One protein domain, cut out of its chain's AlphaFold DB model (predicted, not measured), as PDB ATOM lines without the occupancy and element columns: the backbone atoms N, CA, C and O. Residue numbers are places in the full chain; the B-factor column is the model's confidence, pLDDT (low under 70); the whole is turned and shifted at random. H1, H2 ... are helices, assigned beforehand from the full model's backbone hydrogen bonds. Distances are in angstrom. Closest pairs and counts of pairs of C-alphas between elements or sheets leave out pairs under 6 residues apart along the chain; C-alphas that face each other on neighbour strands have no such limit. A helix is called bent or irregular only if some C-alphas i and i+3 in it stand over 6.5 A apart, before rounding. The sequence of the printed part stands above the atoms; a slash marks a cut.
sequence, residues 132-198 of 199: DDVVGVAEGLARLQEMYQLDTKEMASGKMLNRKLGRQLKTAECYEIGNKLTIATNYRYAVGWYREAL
ATOM      1  N   ASP A 132     -23.899  24.881  90.538       91.25
ATOM      2  CA  ASP A 132     -23.627  26.186  91.148       91.25
ATOM      3  C   ASP A 132     -22.702  27.035  90.269       91.25
ATOM      4  O   ASP A 132     -22.944  28.228  90.093       91.25
ATOM      5  N   ASP A 133     -21.718  26.414  89.609       91.81
ATOM      6  CA  ASP A 133     -20.855  27.105  88.644       91.81
ATOM      7  C   ASP A 133     -21.666  27.703  87.489       91.81
ATOM      8  O   ASP A 133     -21.409  28.824  87.054       91.81
ATOM      9  N   VAL A 134     -22.692  26.991  87.007       94.50
ATOM     10  CA  VAL A 134     -23.572  27.490  85.938       94.50
ATOM     11  C   VAL A 134     -24.407  28.679  86.420       94.50
ATOM     12  O   VAL A 134     -24.593  29.646  85.677       94.50
ATOM     13  N   VAL A 135     -24.906  28.625  87.658       95.00
ATOM     14  CA  VAL A 135     -25.646  29.735  88.275       95.00
ATOM     15  C   VAL A 135     -24.742  30.960  88.416       95.00
ATOM     16  O   VAL A 135     -25.131  32.049  87.996       95.00
ATOM     17  N   GLY A 136     -23.511  30.787  88.894       92.06
ATOM     18  CA  GLY A 136     -22.554  31.881  89.029       92.06
ATOM     19  C   GLY A 136     -22.101  32.485  87.692       92.06
ATOM     20  O   GLY A 136     -21.989  33.707  87.574       92.06
ATOM     21  N   VAL A 137     -21.962  31.679  86.627       94.19
ATOM     22  CA  VAL A 137     -21.778  32.198  85.253       94.19
ATOM     23  C   VAL A 137     -22.962  33.077  84.840       94.19
ATOM     24  O   VAL A 137     -22.758  34.152  84.268       94.19
ATOM     25  N   ALA A 138     -24.196  32.652  85.125       95.62
ATOM     26  CA  ALA A 138     -25.389  33.429  84.801       95.62
ATOM     27  C   ALA A 138     -25.449  34.745  85.598       95.62
ATOM     28  O   ALA A 138     -25.766  35.793  85.037       95.62
ATOM     29  N   GLU A 139     -25.074  34.740  86.878       94.31
ATOM     30  CA  GLU A 139     -24.940  35.974  87.658       94.31
ATOM     31  C   GLU A 139     -23.877  36.911  87.083       94.31
ATOM     32  O   GLU A 139     -24.123  38.110  86.944       94.31
ATOM     33  N   GLY A 140     -22.711  36.378  86.705       92.69
ATOM     34  CA  GLY A 140     -21.657  37.135  86.033       92.69
ATOM     35  C   GLY A 140     -22.146  37.773  84.730       92.69
ATOM     36  O   GLY A 140     -21.891  38.952  84.480       92.69
ATOM     37  N   LEU A 141     -22.924  37.031  83.938       93.94
ATOM     38  CA  LEU A 141     -23.581  37.536  82.733       93.94
ATOM     39  C   LEU A 141     -24.507  38.716  83.054       93.94
ATOM     40  O   LEU A 141     -24.394  39.765  82.420       93.94
ATOM     41  N   ALA A 142     -25.384  38.583  84.051       95.56
ATOM     42  CA  ALA A 142     -26.291  39.658  84.446       95.56
ATOM     43  C   ALA A 142     -25.550  40.893  84.981       95.56
ATOM     44  O   ALA A 142     -25.935  42.018  84.664       95.56
ATOM     45  N   ARG A 143     -24.449  40.713  85.722       94.69
ATOM     46  CA  ARG A 143     -23.588  41.828  86.161       94.69
ATOM     47  C   ARG A 143     -23.015  42.597  84.970       94.69
ATOM     48  O   ARG A 143     -23.004  43.826  84.989       94.69
ATOM     49  N   LEU A 144     -22.588  41.904  83.911       92.56
ATOM     50  CA  LEU A 144     -22.138  42.554  82.673       92.56
ATOM     51  C   LEU A 144     -23.287  43.266  81.949       92.56
ATOM     52  O   LEU A 144     -23.091  44.381  81.461       92.56
ATOM     53  N   GLN A 145     -24.483  42.666  81.909       94.69
ATOM     54  CA  GLN A 145     -25.674  43.326  81.366       94.69
ATOM     55  C   GLN A 145     -25.988  44.626  82.105       94.69
ATOM     56  O   GLN A 145     -26.319  45.620  81.467       94.69
ATOM     57  N   GLU A 146     -25.861  44.633  83.431       95.12
ATOM     58  CA  GLU A 146     -26.077  45.821  84.250       95.12
ATOM     59  C   GLU A 146     -25.007  46.886  84.026       95.12
ATOM     60  O   GLU A 146     -25.332  48.023  83.682       95.12
ATOM     61  N   MET A 147     -23.733  46.513  84.158       95.12
ATOM     62  CA  MET A 147     -22.609  47.446  84.092       95.12
ATOM     63  C   MET A 147     -22.476  48.119  82.721       95.12
ATOM     64  O   MET A 147     -22.151  49.303  82.645       95.12
ATOM     65  N   TYR A 148     -22.737  47.380  81.641       93.44
ATOM     66  CA  TYR A 148     -22.600  47.873  80.268       93.44
ATOM     67  C   TYR A 148     -23.939  48.166  79.586       93.44
ATOM     68  O   TYR A 148     -23.948  48.477  78.396       93.44
ATOM     69  N   GLN A 149     -25.054  48.075  80.319       93.81
ATOM     70  CA  GLN A 149     -26.411  48.301  79.805       93.81
ATOM     71  C   GLN A 149     -26.706  47.477  78.537       93.81
ATOM     72  O   GLN A 149     -27.266  47.980  77.563       93.81
ATOM     73  N   LEU A 150     -26.291  46.205  78.533       94.56
ATOM     74  CA  LEU A 150     -26.415  45.335  77.362       94.56
ATOM     75  C   LEU A 150     -27.861  44.876  77.173       94.56
ATOM     76  O   LEU A 150     -28.483  44.324  78.086       94.56
ATOM     77  N   ASP A 151     -28.370  45.043  75.955       94.00
ATOM     78  CA  ASP A 151     -29.707  44.598  75.590       94.00
ATOM     79  C   ASP A 151     -29.763  43.073  75.385       94.00
ATOM     80  O   ASP A 151     -28.922  42.469  74.716       94.00
ATOM     81  N   THR A 152     -30.788  42.435  75.959       95.69
ATOM     82  CA  THR A 152     -30.911  40.968  75.932       95.69
ATOM     83  C   THR A 152     -31.165  40.447  74.520       95.69
ATOM     84  O   THR A 152     -30.645  39.392  74.161       95.69
ATOM     85  N   LYS A 153     -31.898  41.193  73.685       95.12
ATOM     86  CA  LYS A 153     -32.154  40.812  72.291       95.12
ATOM     87  C   LYS A 153     -30.872  40.878  71.466       95.12
ATOM     88  O   LYS A 153     -30.606  39.964  70.683       95.12
ATOM     89  N   GLU A 154     -30.054  41.917  71.638       94.31
ATOM     90  CA  GLU A 154     -28.748  41.987  70.974       94.31
ATOM     91  C   GLU A 154     -27.850  40.814  71.376       94.31
ATOM     92  O   GLU A 154     -27.329  40.114  70.499       94.31
ATOM     93  N   MET A 155     -27.752  40.531  72.677       95.00
ATOM     94  CA  MET A 155     -26.963  39.412  73.196       95.00
ATOM     95  C   MET A 155     -27.462  38.066  72.674       95.00
ATOM     96  O   MET A 155     -26.662  37.265  72.188       95.00
ATOM     97  N   ALA A 156     -28.777  37.842  72.689       95.88
ATOM     98  CA  ALA A 156     -29.401  36.652  72.122       95.88
ATOM     99  C   ALA A 156     -29.133  36.521  70.616       95.88
ATOM    100  O   ALA A 156     -28.983  35.412  70.112       95.88
ATOM    101  N   SER A 157     -28.982  37.632  69.887       94.81
ATOM    102  CA  SER A 157     -28.582  37.628  68.472       94.81
ATOM    103  C   SER A 157     -27.086  37.353  68.231       94.81
ATOM    104  O   SER A 157     -26.652  37.274  67.078       94.81
ATOM    105  N   GLY A 158     -26.286  37.197  69.292       93.12
ATOM    106  CA  GLY A 158     -24.836  36.995  69.222       93.12
ATOM    107  C   GLY A 158     -24.034  38.290  69.044       93.12
ATOM    108  O   GLY A 158     -22.874  38.251  68.612       93.12
ATOM    109  N   LYS A 159     -24.642  39.444  69.341       92.50
ATOM    110  CA  LYS A 159     -24.028  40.769  69.220       92.50
ATOM    111  C   LYS A 159     -23.912  41.436  70.587       92.50
ATOM    112  O   LYS A 159     -24.815  41.341  71.405       92.50
ATOM    113  N   MET A 160     -22.808  42.136  70.824       90.00
ATOM    114  CA  MET A 160     -22.637  42.999  71.996       90.00
ATOM    115  C   MET A 160     -21.832  44.228  71.596       90.00
ATOM    116  O   MET A 160     -20.837  44.097  70.880       90.00
ATOM    117  N   LEU A 161     -22.246  45.414  72.051       88.31
ATOM    118  CA  LEU A 161     -21.541  46.681  71.801       88.31
ATOM    119  C   LEU A 161     -21.213  46.890  70.307       88.31
ATOM    120  O   LEU A 161     -20.081  47.216  69.940       88.31
ATOM    121  N   ASN A 162     -22.194  46.644  69.431       84.75
ATOM    122  CA  ASN A 162     -22.069  46.713  67.966       84.75
ATOM    123  C   ASN A 162     -21.039  45.755  67.334       84.75
ATOM    124  O   ASN A 162     -20.666  45.920  66.172       84.75
ATOM    125  N   ARG A 163     -20.591  44.721  68.055       90.25
ATOM    126  CA  ARG A 163     -19.690  43.682  67.539       90.25
ATOM    127  C   ARG A 163     -20.380  42.326  67.537       90.25
ATOM    128  O   ARG A 163     -21.051  41.957  68.496       90.25
ATOM    129  N   LYS A 164     -20.189  41.556  66.464       91.25
ATOM    130  CA  LYS A 164     -20.604  40.149  66.414       91.25
ATOM    131  C   LYS A 164     -19.562  39.317  67.160       91.25
ATOM    132  O   LYS A 164     -18.442  39.183  66.679       91.25
ATOM    133  N   LEU A 165     -19.931  38.799  68.329       87.62
ATOM    134  CA  LEU A 165     -19.047  38.002  69.188       87.62
ATOM    135  C   LEU A 165     -19.368  36.507  69.133       87.62
ATOM    136  O   LEU A 165     -18.528  35.689  69.492       87.62
ATOM    137  N   GLY A 166     -20.562  36.141  68.667       89.75
ATOM    138  CA  GLY A 166     -20.980  34.748  68.617       89.75
ATOM    139  C   GLY A 166     -22.091  34.480  67.613       89.75
ATOM    140  O   GLY A 166     -22.421  35.305  66.751       89.75
ATOM    141  N   ARG A 167     -22.652  33.277  67.725       94.94
ATOM    142  CA  ARG A 167     -23.873  32.887  67.016       94.94
ATOM    143  C   ARG A 167     -25.107  33.399  67.753       94.94
ATOM    144  O   ARG A 167     -25.051  33.674  68.947       94.94
ATOM    145  N   GLN A 168     -26.221  33.443  67.036       95.19
ATOM    146  CA  GLN A 168     -27.527  33.600  67.657       95.19
ATOM    147  C   GLN A 168     -27.818  32.401  68.573       95.19
ATOM    148  O   GLN A 168     -27.508  31.247  68.243       95.19
ATOM    149  N   LEU A 169     -28.389  32.699  69.733       96.12
ATOM    150  CA  LEU A 169     -28.860  31.715  70.689       96.12
ATOM    151  C   LEU A 169     -30.178  31.107  70.215       96.12
ATOM    152  O   LEU A 169     -31.019  31.769  69.605       96.12
ATOM    153  N   LYS A 170     -30.344  29.819  70.492       97.12
ATOM    154  CA  LYS A 170     -31.605  29.109  70.300       97.12
ATOM    155  C   LYS A 170     -32.578  29.520  71.399       97.12
ATOM    156  O   LYS A 170     -32.175  29.808  72.523       97.12
ATOM    157  N   THR A 171     -33.867  29.415  71.109       96.56
ATOM    158  CA  THR A 171     -34.959  29.687  72.052       96.56
ATOM    159  C   THR A 171     -34.788  28.946  73.390       96.56
ATOM    160  O   THR A 171     -34.910  29.547  74.455       96.56
ATOM    161  N   ALA A 172     -34.397  27.666  73.345       97.44
ATOM    162  CA  ALA A 172     -34.132  26.861  74.541       97.44
ATOM    163  C   ALA A 172     -32.922  27.352  75.363       97.44
ATOM    164  O   ALA A 172     -32.917  27.223  76.582       97.44
ATOM    165  N   GLU A 173     -31.912  27.939  74.718       97.31
ATOM    166  CA  GLU A 173     -30.728  28.478  75.401       97.31
ATOM    167  C   GLU A 173     -31.077  29.779  76.131       97.31
ATOM    168  O   GLU A 173     -30.678  29.964  77.277       97.31
ATOM    169  N   CYS A 174     -31.895  30.644  75.516       97.81
ATOM    170  CA  CYS A 174     -32.442  31.827  76.187       97.81
ATOM    171  C   CYS A 174     -33.307  31.441  77.398       97.81
ATOM    172  O   CYS A 174     -33.202  32.066  78.454       97.81
ATOM    173  N   TYR A 175     -34.127  30.392  77.267       98.06
ATOM    174  CA  TYR A 175     -34.940  29.871  78.368       98.06
ATOM    175  C   TYR A 175     -34.066  29.381  79.528       98.06
ATOM    176  O   TYR A 175     -34.325  29.724  80.682       98.06
ATOM    177  N   GLU A 176     -33.002  28.634  79.226       97.94
ATOM    178  CA  GLU A 176     -32.101  28.112  80.253       97.94
ATOM    179  C   GLU A 176     -31.355  29.232  80.986       97.94
ATOM    180  O   GLU A 176     -31.267  29.196  82.213       97.94
ATOM    181  N   ILE A 177     -30.902  30.279  80.284       97.75
ATOM    182  CA  ILE A 177     -30.314  31.463  80.935       97.75
ATOM    183  C   ILE A 177     -31.330  32.112  81.888       97.75
ATOM    184  O   ILE A 177     -30.996  32.406  83.038       97.75
ATOM    185  N   GLY A 178     -32.585  32.275  81.453       97.81
ATOM    186  CA  GLY A 178     -33.670  32.774  82.303       97.81
ATOM    187  C   GLY A 178     -33.885  31.918  83.559       97.81
ATOM    188  O   GLY A 178     -34.020  32.459  84.660       97.81
ATOM    189  N   ASN A 179     -33.838  30.588  83.427       98.00
ATOM    190  CA  ASN A 179     -33.941  29.659  84.558       98.00
ATOM    191  C   ASN A 179     -32.795  29.826  85.552       98.00
ATOM    192  O   ASN A 179     -33.047  29.934  86.753       98.00
ATOM    193  N   LYS A 180     -31.544  29.879  85.082       98.12
ATOM    194  CA  LYS A 180     -30.381  30.034  85.972       98.12
ATOM    195  C   LYS A 180     -30.392  31.371  86.695       98.12
ATOM    196  O   LYS A 180     -30.130  31.405  87.892       98.12
ATOM    197  N   LEU A 181     -30.787  32.447  86.016       97.94
ATOM    198  CA  LEU A 181     -30.969  33.755  86.645       97.94
ATOM    199  C   LEU A 181     -32.094  33.755  87.684       97.94
ATOM    200  O   LEU A 181     -31.974  34.412  88.712       97.94
ATOM    201  N   THR A 182     -33.169  33.005  87.449       97.75
ATOM    202  CA  THR A 182     -34.268  32.857  88.416       97.75
ATOM    203  C   THR A 182     -33.813  32.099  89.663       97.75
ATOM    204  O   THR A 182     -34.136  32.516  90.773       97.75
ATOM    205  N   ILE A 183     -33.025  31.029  89.493       97.06
ATOM    206  CA  ILE A 183     -32.389  30.295  90.601       97.06
ATOM    207  C   ILE A 183     -31.441  31.220  91.376       97.06
ATOM    208  O   ILE A 183     -31.476  31.233  92.601       97.06
ATOM    209  N   ALA A 184     -30.685  32.064  90.671       95.56
ATOM    210  CA  ALA A 184     -29.847  33.111  91.254       95.56
ATOM    211  C   ALA A 184     -30.635  34.279  91.885       95.56
ATOM    212  O   ALA A 184     -30.051  35.289  92.264       95.56
ATOM    213  N   THR A 185     -31.971  34.215  91.956       96.62
ATOM    214  CA  THR A 185     -32.858  35.302  92.423       96.62
ATOM    215  C   THR A 185     -32.754  36.616  91.631       96.62
ATOM    216  O   THR A 185     -33.304  37.648  92.018       96.62
ATOM    217  N   ASN A 186     -32.119  36.588  90.457       95.94
ATOM    218  CA  ASN A 186     -31.969  37.727  89.563       95.94
ATOM    219  C   ASN A 186     -33.151  37.835  88.586       95.94
ATOM    220  O   ASN A 186     -33.027  37.717  87.362       95.94
ATOM    221  N   TYR A 187     -34.335  38.088  89.146       96.31
ATOM    222  CA  TYR A 187     -35.581  38.167  88.379       96.31
ATOM    223  C   TYR A 187     -35.575  39.297  87.341       96.31
ATOM    224  O   TYR A 187     -36.184  39.164  86.278       96.31
ATOM    225  N   ARG A 188     -34.862  40.399  87.623       94.25
ATOM    226  CA  ARG A 188     -34.781  41.576  86.745       94.25
ATOM    227  C   ARG A 188     -34.281  41.207  85.350       94.25
ATOM    228  O   ARG A 188     -34.904  41.600  84.365       94.25
ATOM    229  N   TYR A 189     -33.184  40.455  85.268       96.38
ATOM    230  CA  TYR A 189     -32.609  40.033  83.988       96.38
ATOM    231  C   TYR A 189     -33.245  38.741  83.465       96.38
ATOM    232  O   TYR A 189     -33.420  38.609  82.253       96.38
ATOM    233  N   ALA A 190     -33.694  37.839  84.348       97.81
ATOM    234  CA  ALA A 190     -34.375  36.603  83.951       97.81
ATOM    235  C   ALA A 190     -35.578  36.855  83.025       97.81
ATOM    236  O   ALA A 190     -35.726  36.192  82.000       97.81
ATOM    237  N   VAL A 191     -36.413  37.859  83.332       97.19
ATOM    238  CA  VAL A 191     -37.590  38.206  82.513       97.19
ATOM    239  C   VAL A 191     -37.207  38.598  81.083       97.19
ATOM    240  O   VAL A 191     -37.929  38.259  80.146       97.19
ATOM    241  N   GLY A 192     -36.082  39.294  80.893       96.69
ATOM    242  CA  GLY A 192     -35.580  39.639  79.561       96.69
ATOM    243  C   GLY A 192     -35.254  38.389  78.746       96.69
ATOM    244  O   GLY A 192     -35.730  38.236  77.623       96.69
ATOM    245  N   TRP A 193     -34.525  37.455  79.357       98.06
ATOM    246  CA  TRP A 193     -34.141  36.189  78.735       98.06
ATOM    247  C   TRP A 193     -35.343  35.290  78.428       98.06
ATOM    248  O   TRP A 193     -35.427  34.732  77.334       98.06
ATOM    249  N   TYR A 194     -36.335  35.232  79.320       98.25
ATOM    250  CA  TYR A 194     -37.585  34.522  79.046       98.25
ATOM    251  C   TYR A 194     -38.392  35.143  77.910       98.25
ATOM    252  O   TYR A 194     -38.970  34.412  77.111       98.25
ATOM    253  N   ARG A 195     -38.428  36.475  77.787       97.25
ATOM    254  CA  ARG A 195     -39.105  37.128  76.657       97.25
ATOM    255  C   ARG A 195     -38.445  36.790  75.327       97.25
ATOM    256  O   ARG A 195     -39.162  36.556  74.361       97.25
ATOM    257  N   GLU A 196     -37.115  36.739  75.269       96.81
ATOM    258  CA  GLU A 196     -36.414  36.282  74.060       96.81
ATOM    259  C   GLU A 196     -36.661  34.797  73.775       96.81
ATOM    260  O   GLU A 196     -36.729  34.404  72.618       96.81
ATOM    261  N   ALA A 197     -36.865  33.977  74.807       97.06
ATOM    262  CA  ALA A 197     -37.235  32.573  74.653       97.06
ATOM    263  C   ALA A 197     -38.688  32.343  74.189       97.06
ATOM    264  O   ALA A 197     -39.074  31.206  73.942       97.06
ATOM    265  N   LEU A 198     -39.518  33.381  74.096       94.44
ATOM    266  CA  LEU A 198     -40.890  33.283  73.580       94.44
ATOM    267  C   LEU A 198     -41.029  33.827  72.152       94.44
ATOM    268  O   LEU A 198     -42.131  33.813  71.604       94.44
TER     269      LEU A 198
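Overview. This is residues 132 to 198 of the 199 residues of the protein "P4Ha_N domain-containing protein" of Anopheles maculatus (UniProt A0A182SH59). Helices H3 and H4 lie side by side as a hairpin, and the longest helix, H1, crosses this pair at about a right angle. The short helix H2 packs on H4, and the loop of residues 157 to 170 after it folds back on itself before H3 begins. The printed part has 67 residues with four named helices, in the order H1, H2, H3, H4, and no named strand; the class is all helix. It is compact and rounded, with a radius of gyration of the C-alphas of 10.9 A and spans of 29 by 25 by 20 A.

Arrangement. H1, residues 132 to 147, touches H3, residues 171 to 183, about perpendicular at 84 degrees; their closest C-alphas, of Val 135 and Lys 180, are 5.3 A apart. H1 is close to but not clearly touching H4, residues 187 to 196, with the closest C-alphas, of Ala 142 and Tyr 189, 6.3 A apart. H2, residues 152 to 156, touches H4, closest at the C-alphas of Thr 152 and Gly 192, 6.1 A apart. H3 and H4 form a helical hairpin, opposite ways at a shallow tilt of 10 degrees; the C-alphas of Gly 178 and Ala 190 come closest, at 4.2 A. Every O i to N i+4 pair is within hydrogen-bond range in H1, H2 and H3; in H4 it is 5 of 6.

Along the chain. H1 begins at C-alpha 132 (-23.627, 26.186, 91.148) and is 22.4 A long. H3, 18.7 A long, begins at C-alpha 171 (-34.959, 29.687, 72.052). H4, 14.5 A long, ends at C-alpha 196 (-36.414, 36.282, 74.060). H4 is neither bent nor irregular, but only just: C-alphas 188 and 191 are 6.1 A apart.

Size, cuts and confidence. The two C-alphas farthest apart, of Asp 132 and Asn 162, are 31.0 A apart. The link from H2 to H3 is long, 14 residues, and within it residues 159 to 160 pair antiparallel with 163 to 164. The printed part has no cut, and no printed residue is under 70 in pLDDT.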